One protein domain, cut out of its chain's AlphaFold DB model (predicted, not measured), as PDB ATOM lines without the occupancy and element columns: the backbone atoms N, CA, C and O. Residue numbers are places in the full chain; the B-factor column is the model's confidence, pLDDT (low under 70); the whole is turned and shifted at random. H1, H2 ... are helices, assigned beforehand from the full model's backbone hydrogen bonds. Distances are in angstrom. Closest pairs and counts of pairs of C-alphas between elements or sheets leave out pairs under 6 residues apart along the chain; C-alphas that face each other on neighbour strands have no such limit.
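What this domain is: This is residues 106 to 129, 143 to 156 and 203 to 238 of the 288 residues of an uncharacterized protein of Cystobacter fuscus DSM 2262 (UniProt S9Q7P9). Start with the longest helix, H1: with H3 it makes one side of an elongated four-helix bundle, and H2 with H4 makes the other; residues 106 to 111 of H1 stick out. The printed part has 74 residues, 67 of them in four named helices, in the order H1, H2, H3, H4 along the chain, with no named strand: all helix, compact, radius of gyration of the C-alphas 11.8 A, spans 42 by 21 by 19 A.

Where its parts are: Find C-alpha 106 at (122.674, 46.435, 138.954); from there H1, residues 106 to 129, runs 34.3 A. H2 is residues 143 to 156, 19.6 A; H3 is 203 to 219, 24.1 A; H4 is 225 to 236, 15.8 A, ending at C-alpha 236 (151.733, 60.820, 144.299).

How they stand to each other: H1 touches H3, C-alphas 128 and 208 closest at 4.4 A, opposite ways at a shallow tilt of 20 degrees. H1 touches H2, C-alphas 120 and 148 closest at 7.1 A. H2 touches H4, C-alphas 156 and 226 closest at 4.3 A. H2 and H3 are apart. Every O i to N i+4 pair is within hydrogen-bond range in H1, H2 and H3, and 7 of 8 in H4.

The domain as a whole: Look for cuts after 129, 16.5 A, and 156, 29.5 A. Residues 204, 225 to 226 and 235 to 238 have pLDDT under 70.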
ATOM      1  N   PRO A 106     121.587  45.902 139.781       78.50
ATOM      2  CA  PRO A 106     122.674  46.435 138.954       78.50
ATOM      3  C   PRO A 106     122.539  47.931 138.651       78.50
ATOM      4  O   PRO A 106     123.518  48.666 138.705       78.50
ATOM      5  N   ASP A 107     121.310  48.393 138.408       78.94
ATOM      6  CA  ASP A 107     120.996  49.803 138.151       78.94
ATOM      7  C   ASP A 107     121.344  50.702 139.353       78.94
ATOM      8  O   ASP A 107     121.994  51.740 139.225       78.94
ATOM      9  N   ARG A 108     121.026  50.232 140.566       79.62
ATOM     10  CA  ARG A 108     121.342  50.939 141.811       79.62
ATOM     11  C   ARG A 108     122.838  50.915 142.119       79.62
ATOM     12  O   ARG A 108     123.364  51.911 142.607       79.62
ATOM     13  N   ALA A 109     123.521  49.810 141.824       79.12
ATOM     14  CA  ALA A 109     124.973  49.714 141.944       79.12
ATOM     15  C   ALA A 109     125.681  50.696 140.995       79.12
ATOM     16  O   ALA A 109     126.565  51.438 141.423       79.12
ATOM     17  N   ALA A 110     125.235  50.776 139.738       80.56
ATOM     18  CA  ALA A 110     125.756  51.726 138.758       80.56
ATOM     19  C   ALA A 110     125.517  53.186 139.176       80.56
ATOM     20  O   ALA A 110     126.427  54.008 139.068       80.56
ATOM     21  N   ALA A 111     124.337  53.508 139.719       83.06
ATOM     22  CA  ALA A 111     124.033  54.845 140.227       83.06
ATOM     23  C   ALA A 111     124.951  55.254 141.393       83.06
ATOM     24  O   ALA A 111     125.466  56.373 141.409       83.06
ATOM     25  N   VAL A 112     125.210  54.343 142.341       82.19
ATOM     26  CA  VAL A 112     126.152  54.583 143.449       82.19
ATOM     27  C   VAL A 112     127.564  54.822 142.917       82.19
ATOM     28  O   VAL A 112     128.201  55.793 143.315       82.19
ATOM     29  N   MET A 113     128.040  53.999 141.981       81.44
ATOM     30  CA  MET A 113     129.373  54.168 141.392       81.44
ATOM     31  C   MET A 113     129.507  55.463 140.596       81.44
ATOM     32  O   MET A 113     130.531  56.139 140.682       81.44
ATOM     33  N   SER A 114     128.473  55.847 139.848       83.31
ATOM     34  CA  SER A 114     128.459  57.119 139.128       83.31
ATOM     35  C   SER A 114     128.508  58.303 140.092       83.31
ATOM     36  O   SER A 114     129.226  59.267 139.833       83.31
ATOM     37  N   PHE A 115     127.783  58.233 141.211       84.75
ATOM     38  CA  PHE A 115     127.825  59.259 142.251       84.75
ATOM     39  C   PHE A 115     129.208  59.343 142.908       84.75
ATOM     40  O   PHE A 115     129.746  60.439 143.050       84.75
ATOM     41  N   VAL A 116     129.816  58.203 143.252       84.69
ATOM     42  CA  VAL A 116     131.165  58.156 143.839       84.69
ATOM     43  C   VAL A 116     132.203  58.745 142.885       84.69
ATOM     44  O   VAL A 116     132.983  59.595 143.308       84.69
ATOM     45  N   ASN A 117     132.169  58.373 141.603       83.50
ATOM     46  CA  ASN A 117     133.067  58.929 140.585       83.50
ATOM     47  C   ASN A 117     132.882  60.440 140.422       83.50
ATOM     48  O   ASN A 117     133.855  61.193 140.384       83.50
ATOM     49  N   GLN A 118     131.633  60.907 140.371       86.06
ATOM     50  CA  GLN A 118     131.342  62.333 140.259       86.06
ATOM     51  C   GLN A 118     131.872  63.110 141.471       86.06
ATOM     52  O   GLN A 118     132.525  64.140 141.310       86.06
ATOM     53  N   GLN A 119     131.643  62.595 142.680       86.69
ATOM     54  CA  GLN A 119     132.118  63.208 143.918       86.69
ATOM     55  C   GLN A 119     133.646  63.184 144.019       86.69
ATOM     56  O   GLN A 119     134.241  64.202 144.358       86.69
ATOM     57  N   GLN A 120     134.310  62.081 143.670       82.75
ATOM     58  CA  GLN A 120     135.773  62.026 143.606       82.75
ATOM     59  C   GLN A 120     136.343  63.058 142.631       82.75
ATOM     60  O   GLN A 120     137.283  63.778 142.974       82.75
ATOM     61  N   GLY A 121     135.767  63.158 141.432       84.56
ATOM     62  CA  GLY A 121     136.163  64.145 140.438       84.56
ATOM     63  C   GLY A 121     136.015  65.571 140.967       84.56
ATOM     64  O   GLY A 121     136.943  66.374 140.849       84.56
ATOM     65  N   GLU A 122     134.900  65.884 141.627       86.88
ATOM     66  CA  GLU A 122     134.674  67.196 142.239       86.88
ATOM     67  C   GLU A 122     135.654  67.483 143.391       86.88
ATOM     68  O   GLU A 122     136.199  68.587 143.484       86.88
ATOM     69  N   LEU A 123     135.942  66.493 144.240       85.75
ATOM     70  CA  LEU A 123     136.879  66.613 145.359       85.75
ATOM     71  C   LEU A 123     138.317  66.822 144.875       85.75
ATOM     72  O   LEU A 123     138.985  67.740 145.351       85.75
ATOM     73  N   LEU A 124     138.768  66.073 143.866       84.94
ATOM     74  CA  LEU A 124     140.049  66.312 143.192       84.94
ATOM     75  C   LEU A 124     140.099  67.723 142.590       84.94
ATOM     76  O   LEU A 124     141.095  68.430 142.743       84.94
ATOM     77  N   GLY A 125     139.002  68.189 141.988       87.75
ATOM     78  CA  GLY A 125     138.886  69.550 141.462       87.75
ATOM     79  C   GLY A 125     139.009  70.617 142.555       87.75
ATOM     80  O   GLY A 125     139.710  71.619 142.380       87.75
ATOM     81  N   ARG A 126     138.403  70.384 143.724       85.44
ATOM     82  CA  ARG A 126     138.553  71.239 144.913       85.44
ATOM     83  C   ARG A 126     139.981  71.234 145.446       85.44
ATOM     84  O   ARG A 126     140.482  72.301 145.801       85.44
ATOM     85  N   ILE A 127     140.657  70.084 145.452       86.25
ATOM     86  CA  ILE A 127     142.067  69.986 145.843       86.25
ATOM     87  C   ILE A 127     142.945  70.783 144.867       86.25
ATOM     88  O   ILE A 127     143.756  71.606 145.293       86.25
ATOM     89  N   ALA A 128     142.739  70.631 143.557       86.00
ATOM     90  CA  ALA A 128     143.431  71.412 142.531       86.00
ATOM     91  C   ALA A 128     143.189  72.924 142.687       86.00
ATOM     92  O   ALA A 128     144.128  73.722 142.641       86.00
ATOM     93  N   GLY A 129     141.938  73.328 142.927       82.69
ATOM     94  CA  GLY A 129     141.570  74.715 143.207       82.69
ATOM     95  C   GLY A 129     142.239  75.252 144.474       82.69
ATOM     96  O   GLY A 129     142.765  76.365 144.467       82.69
ATOM     97  N   PRO A 143     147.881  63.395 152.706       83.44
ATOM     98  CA  PRO A 143     146.700  62.746 153.280       83.44
ATOM     99  C   PRO A 143     145.431  62.914 152.426       83.44
ATOM    100  O   PRO A 143     144.583  62.018 152.392       83.44
ATOM    101  N   LEU A 144     145.295  64.022 151.687       85.25
ATOM    102  CA  LEU A 144     144.194  64.206 150.733       85.25
ATOM    103  C   LEU A 144     144.271  63.206 149.569       85.25
ATOM    104  O   LEU A 144     143.268  62.600 149.210       85.25
ATOM    105  N   MET A 145     145.456  62.996 148.999       84.75
ATOM    106  CA  MET A 145     145.654  62.045 147.903       84.75
ATOM    107  C   MET A 145     145.599  60.597 148.379       84.75
ATOM    108  O   MET A 145     145.054  59.758 147.673       84.75
ATOM    109  N   GLU A 146     146.087  60.303 149.584       85.44
ATOM    110  CA  GLU A 146     145.972  58.968 150.177       85.44
ATOM    111  C   GLU A 146     144.503  58.583 150.406       85.44
ATOM    112  O   GLU A 146     144.092  57.464 150.098       85.44
ATOM    113  N   SER A 147     143.685  59.516 150.906       83.25
ATOM    114  CA  SER A 147     142.247  59.276 151.081       83.25
ATOM    115  C   SER A 147     141.512  59.144 149.742       83.25
ATOM    116  O   SER A 147     140.698  58.232 149.599       83.25
ATOM    117  N   ALA A 148     141.857  59.954 148.733       85.38
ATOM    118  CA  ALA A 148     141.342  59.791 147.369       85.38
ATOM    119  C   ALA A 148     141.726  58.427 146.768       85.38
ATOM    120  O   ALA A 148     140.904  57.763 146.141       85.38
ATOM    121  N   GLN A 149     142.962  57.974 146.998       84.00
ATOM    122  CA  GLN A 149     143.456  56.682 146.535       84.00
ATOM    123  C   GLN A 149     142.708  55.521 147.191       84.00
ATOM    124  O   GLN A 149     142.274  54.615 146.483       84.00
ATOM    125  N   LYS A 150     142.539  55.539 148.519       85.06
ATOM    126  CA  LYS A 150     141.779  54.508 149.246       85.06
ATOM    127  C   LYS A 150     140.343  54.414 148.735       85.06
ATOM    128  O   LYS A 150     139.849  53.312 148.521       85.06
ATOM    129  N   LEU A 151     139.715  55.558 148.467       84.81
ATOM    130  CA  LEU A 151     138.363  55.622 147.922       84.81
ATOM    131  C   LEU A 151     138.279  55.052 146.502       84.81
ATOM    132  O   LEU A 151     137.378  54.265 146.219       84.81
ATOM    133  N   ALA A 152     139.242  55.377 145.638       84.00
ATOM    134  CA  ALA A 152     139.325  54.827 144.286       84.00
ATOM    135  C   ALA A 152     139.613  53.315 144.286       84.00
ATOM    136  O   ALA A 152     139.058  52.574 143.478       84.00
ATOM    137  N   GLN A 153     140.437  52.827 145.221       83.12
ATOM    138  CA  GLN A 153     140.669  51.391 145.411       83.12
ATOM    139  C   GLN A 153     139.397  50.682 145.868       83.12
ATOM    140  O   GLN A 153     138.985  49.720 145.225       83.12
ATOM    141  N   ALA A 154     138.728  51.191 146.905       83.06
ATOM    142  CA  ALA A 154     137.484  50.614 147.408       83.06
ATOM    143  C   ALA A 154     136.380  50.604 146.335       83.06
ATOM    144  O   ALA A 154     135.671  49.610 146.182       83.06
ATOM    145  N   SER A 155     136.267  51.677 145.548       81.25
ATOM    146  CA  SER A 155     135.320  51.768 144.433       81.25
ATOM    147  C   SER A 155     135.673  50.811 143.293       81.25
ATOM    148  O   SER A 155     134.801  50.120 142.764       81.25
ATOM    149  N   GLY A 156     136.957  50.696 142.941       80.25
ATOM    150  CA  GLY A 156     137.442  49.771 141.916       80.25
ATOM    151  C   GLY A 156     137.250  48.305 142.306       80.25
ATOM    152  O   GLY A 156     136.756  47.515 141.504       80.25
ATOM    153  N   ALA A 203     156.023  74.300 141.458       71.44
ATOM    154  CA  ALA A 203     155.708  72.902 141.732       71.44
ATOM    155  C   ALA A 203     154.244  72.707 142.170       71.44
ATOM    156  O   ALA A 203     153.581  71.800 141.680       71.44
ATOM    157  N   GLN A 204     153.701  73.585 143.025       69.50
ATOM    158  CA  GLN A 204     152.281  73.541 143.409       69.50
ATOM    159  C   GLN A 204     151.352  73.853 142.233       69.50
ATOM    160  O   GLN A 204     150.281  73.263 142.138       69.50
ATOM    161  N   GLN A 205     151.751  74.746 141.326       75.62
ATOM    162  CA  GLN A 205     150.969  75.040 140.123       75.62
ATOM    163  C   GLN A 205     150.968  73.871 139.135       75.62
ATOM    164  O   GLN A 205     149.902  73.511 138.640       75.62
ATOM    165  N   ALA A 206     152.129  73.255 138.889       79.19
ATOM    166  CA  ALA A 206     152.231  72.065 138.045       79.19
ATOM    167  C   ALA A 206     151.393  70.913 138.614       79.19
ATOM    168  O   ALA A 206     150.659  70.244 137.887       79.19
ATOM    169  N   LEU A 207     151.432  70.741 139.935       74.44
ATOM    170  CA  LEU A 207     150.657  69.718 140.618       74.44
ATOM    171  C   LEU A 207     149.151  70.031 140.598       74.44
ATOM    172  O   LEU A 207     148.345  69.149 140.330       74.44
ATOM    173  N   ALA A 208     148.748  71.288 140.792       79.06
ATOM    174  CA  ALA A 208     147.351  71.700 140.664       79.06
ATOM    175  C   ALA A 208     146.795  71.453 139.252       79.06
ATOM    176  O   ALA A 208     145.649  71.039 139.112       79.06
ATOM    177  N   GLN A 209     147.595  71.689 138.207       84.19
ATOM    178  CA  GLN A 209     147.207  71.389 136.825       84.19
ATOM    179  C   GLN A 209     147.024  69.889 136.611       84.19
ATOM    180  O   GLN A 209     146.010  69.470 136.063       84.19
ATOM    181  N   GLN A 210     147.965  69.097 137.111       83.38
ATOM    182  CA  GLN A 210     147.924  67.642 137.080       83.38
ATOM    183  C   GLN A 210     146.682  67.064 137.778       83.38
ATOM    184  O   GLN A 210     145.966  66.254 137.196       83.38
ATOM    185  N   VAL A 211     146.388  67.514 139.000       82.62
ATOM    186  CA  VAL A 211     145.192  67.098 139.752       82.62
ATOM    187  C   VAL A 211     143.915  67.611 139.082       82.62
ATOM    188  O   VAL A 211     142.908  66.911 139.055       82.62
ATOM    189  N   GLY A 212     143.949  68.815 138.508       83.88
ATOM    190  CA  GLY A 212     142.824  69.388 137.773       83.88
ATOM    191  C   GLY A 212     142.492  68.614 136.495       83.88
ATOM    192  O   GLY A 212     141.318  68.404 136.200       83.88
ATOM    193  N   GLN A 213     143.506  68.143 135.767       84.12
ATOM    194  CA  GLN A 213     143.327  67.252 134.619       84.12
ATOM    195  C   GLN A 213     142.792  65.892 135.046       84.12
ATOM    196  O   GLN A 213     141.809  65.436 134.475       84.12
ATOM    197  N   LEU A 214     143.345  65.313 136.113       82.69
ATOM    198  CA  LEU A 214     142.853  64.055 136.666       82.69
ATOM    199  C   LEU A 214     141.374  64.153 137.080       82.69
ATOM    200  O   LEU A 214     140.575  63.291 136.736       82.69
ATOM    201  N   SER A 215     140.993  65.242 137.752       83.62
ATOM    202  CA  SER A 215     139.602  65.565 138.090       83.62
ATOM    203  C   SER A 215     138.707  65.621 136.848       83.62
ATOM    204  O   SER A 215     137.645  65.001 136.829       83.62
ATOM    205  N   GLN A 216     139.136  66.320 135.792       84.06
ATOM    206  CA  GLN A 216     138.380  66.402 134.542       84.06
ATOM    207  C   GLN A 216     138.242  65.054 133.843       84.06
ATOM    208  O   GLN A 216     137.159  64.748 133.354       84.06
ATOM    209  N   ASP A 217     139.302  64.250 133.800       83.88
ATOM    210  CA  ASP A 217     139.267  62.932 133.174       83.88
ATOM    211  C   ASP A 217     138.371  61.952 133.954       83.88
ATOM    212  O   ASP A 217     137.654  61.161 133.337       83.88
ATOM    213  N   VAL A 218     138.326  62.041 135.289       83.12
ATOM    214  CA  VAL A 218     137.376  61.279 136.125       83.12
ATOM    215  C   VAL A 218     135.938  61.735 135.873       83.12
ATOM    216  O   VAL A 218     135.065  60.908 135.621       83.12
ATOM    217  N   LEU A 219     135.681  63.048 135.851       81.75
ATOM    218  CA  LEU A 219     134.343  63.597 135.578       81.75
ATOM    219  C   LEU A 219     133.848  63.290 134.157       81.75
ATOM    220  O   LEU A 219     132.651  63.119 133.947       81.75
ATOM    221  N   GLN A 220     134.755  63.209 133.183       82.56
ATOM    222  CA  GLN A 220     134.445  62.808 131.808       82.56
ATOM    223  C   GLN A 220     134.300  61.286 131.649       82.56
ATOM    224  O   GLN A 220     134.029  60.818 130.544       82.56
ATOM    225  N   GLY A 221     134.508  60.507 132.716       76.38
ATOM    226  CA  GLY A 221     134.488  59.044 132.671       76.38
ATOM    227  C   GLY A 221     135.619  58.440 131.832       76.38
ATOM    228  O   GLY A 221     135.539  57.273 131.448       76.38
ATOM    229  N   ARG A 222     136.668  59.216 131.525       73.75
ATOM    230  CA  ARG A 222     137.858  58.748 130.797       73.75
ATOM    231  C   ARG A 222     138.745  57.857 131.654       73.75
ATOM    232  O   ARG A 222     139.440  57.002 131.114       73.75
ATOM    233  N   ILE A 223     138.711  58.047 132.970       73.25
ATOM    234  CA  ILE A 223     139.435  57.229 133.940       73.25
ATOM    235  C   ILE A 223     138.412  56.500 134.803       73.25
ATOM    236  O   ILE A 223     137.528  57.121 135.384       73.25
ATOM    237  N   ARG A 224     138.547  55.175 134.892       71.00
ATOM    238  CA  ARG A 224     137.775  54.349 135.829       71.00
ATOM    239  C   ARG A 224     138.471  54.300 137.186       71.00
ATOM    240  O   ARG A 224     139.694  54.332 137.229       71.00
ATOM    241  N   ASP A 225     137.720  54.135 138.274       68.50
ATOM    242  CA  ASP A 225     138.226  54.059 139.661       68.50
ATOM    243  C   ASP A 225     139.473  53.168 139.848       68.50
ATOM    244  O   ASP A 225     140.452  53.558 140.490       68.50
ATOM    245  N   GLY A 226     139.481  51.981 139.227       64.75
ATOM    246  CA  GLY A 226     140.626  51.066 139.283       64.75
ATOM    247  C   GLY A 226     141.906  51.640 138.655       64.75
ATOM    248  O   GLY A 226     142.998  51.424 139.181       64.75
ATOM    249  N   ASP A 227     141.779  52.412 137.574       75.69
ATOM    250  CA  ASP A 227     142.883  53.133 136.929       75.69
ATOM    251  C   ASP A 227     143.216  54.444 137.647       75.69
ATOM    252  O   ASP A 227     144.389  54.805 137.746       75.69
ATOM    253  N   LEU A 228     142.218  55.116 138.229       76.94
ATOM    254  CA  LEU A 228     142.414  56.317 139.034       76.94
ATOM    255  C   LEU A 228     143.337  56.030 140.217       76.94
ATOM    256  O   LEU A 228     144.299  56.762 140.432       76.94
ATOM    257  N   SER A 229     143.106  54.931 140.940       76.88
ATOM    258  CA  SER A 229     143.970  54.555 142.063       76.88
ATOM    259  C   SER A 229     145.426  54.339 141.638       76.88
ATOM    260  O   SER A 229     146.347  54.756 142.344       76.88
ATOM    261  N   LYS A 230     145.656  53.745 140.458       80.44
ATOM    262  CA  LYS A 230     146.995  53.512 139.899       80.44
ATOM    263  C   LYS A 230     147.648  54.798 139.423       80.44
ATOM    264  O   LYS A 230     148.856  54.937 139.587       80.44
ATOM    265  N   LEU A 231     146.884  55.715 138.835       80.00
ATOM    266  CA  LEU A 231     147.375  57.023 138.404       80.00
ATOM    267  C   LEU A 231     147.749  57.880 139.612       80.00
ATOM    268  O   LEU A 231     148.860  58.399 139.661       80.00
ATOM    269  N   ILE A 232     146.889  57.930 140.633       76.81
ATOM    270  CA  ILE A 232     147.189  58.621 141.891       76.81
ATOM    271  C   ILE A 232     148.430  57.997 142.549       76.81
ATOM    272  O   ILE A 232     149.345  58.717 142.934       76.81
ATOM    273  N   SER A 233     148.529  56.667 142.600       74.81
ATOM    274  CA  SER A 233     149.704  55.982 143.165       74.81
ATOM    275  C   SER A 233     150.990  56.253 142.382       74.81
ATOM    276  O   SER A 233     152.036  56.486 142.977       74.81
ATOM    277  N   GLN A 234     150.943  56.237 141.049       77.12
ATOM    278  CA  GLN A 234     152.118  56.519 140.217       77.12
ATOM    279  C   GLN A 234     152.575  57.969 140.349       77.12
ATOM    280  O   GLN A 234     153.771  58.251 140.307       77.12
ATOM    281  N   GLN A 235     151.628  58.886 140.515       69.44
ATOM    282  CA  GLN A 235     151.893  60.313 140.481       69.44
ATOM    283  C   GLN A 235     152.192  60.908 141.861       69.44
ATOM    284  O   GLN A 235     152.959  61.864 141.960       69.44
ATOM    285  N   PHE A 236     151.633  60.322 142.923       67.69
ATOM    286  CA  PHE A 236     151.733  60.820 144.299       67.69
ATOM    287  C   PHE A 236     152.277  59.783 145.296       67.69
ATOM    288  O   PHE A 236     152.681  60.158 146.392       67.69
ATOM    289  N   GLY A 237     152.336  58.498 144.935       55.41
ATOM    290  CA  GLY A 237     152.759  57.402 145.818       55.41
ATOM    291  C   GLY A 237     154.272  57.179 145.923       55.41
ATOM    292  O   GLY A 237     154.696  56.250 146.605       55.41
ATOM    293  N   SER A 238     155.103  58.011 145.286       43.03
ATOM    294  CA  SER A 238     156.562  57.970 145.466       43.03
ATOM    295  C   SER A 238     157.052  59.153 146.312       43.03
ATOM    296  O   SER A 238     157.202  60.252 145.780       43.03
TER     297      SER A 238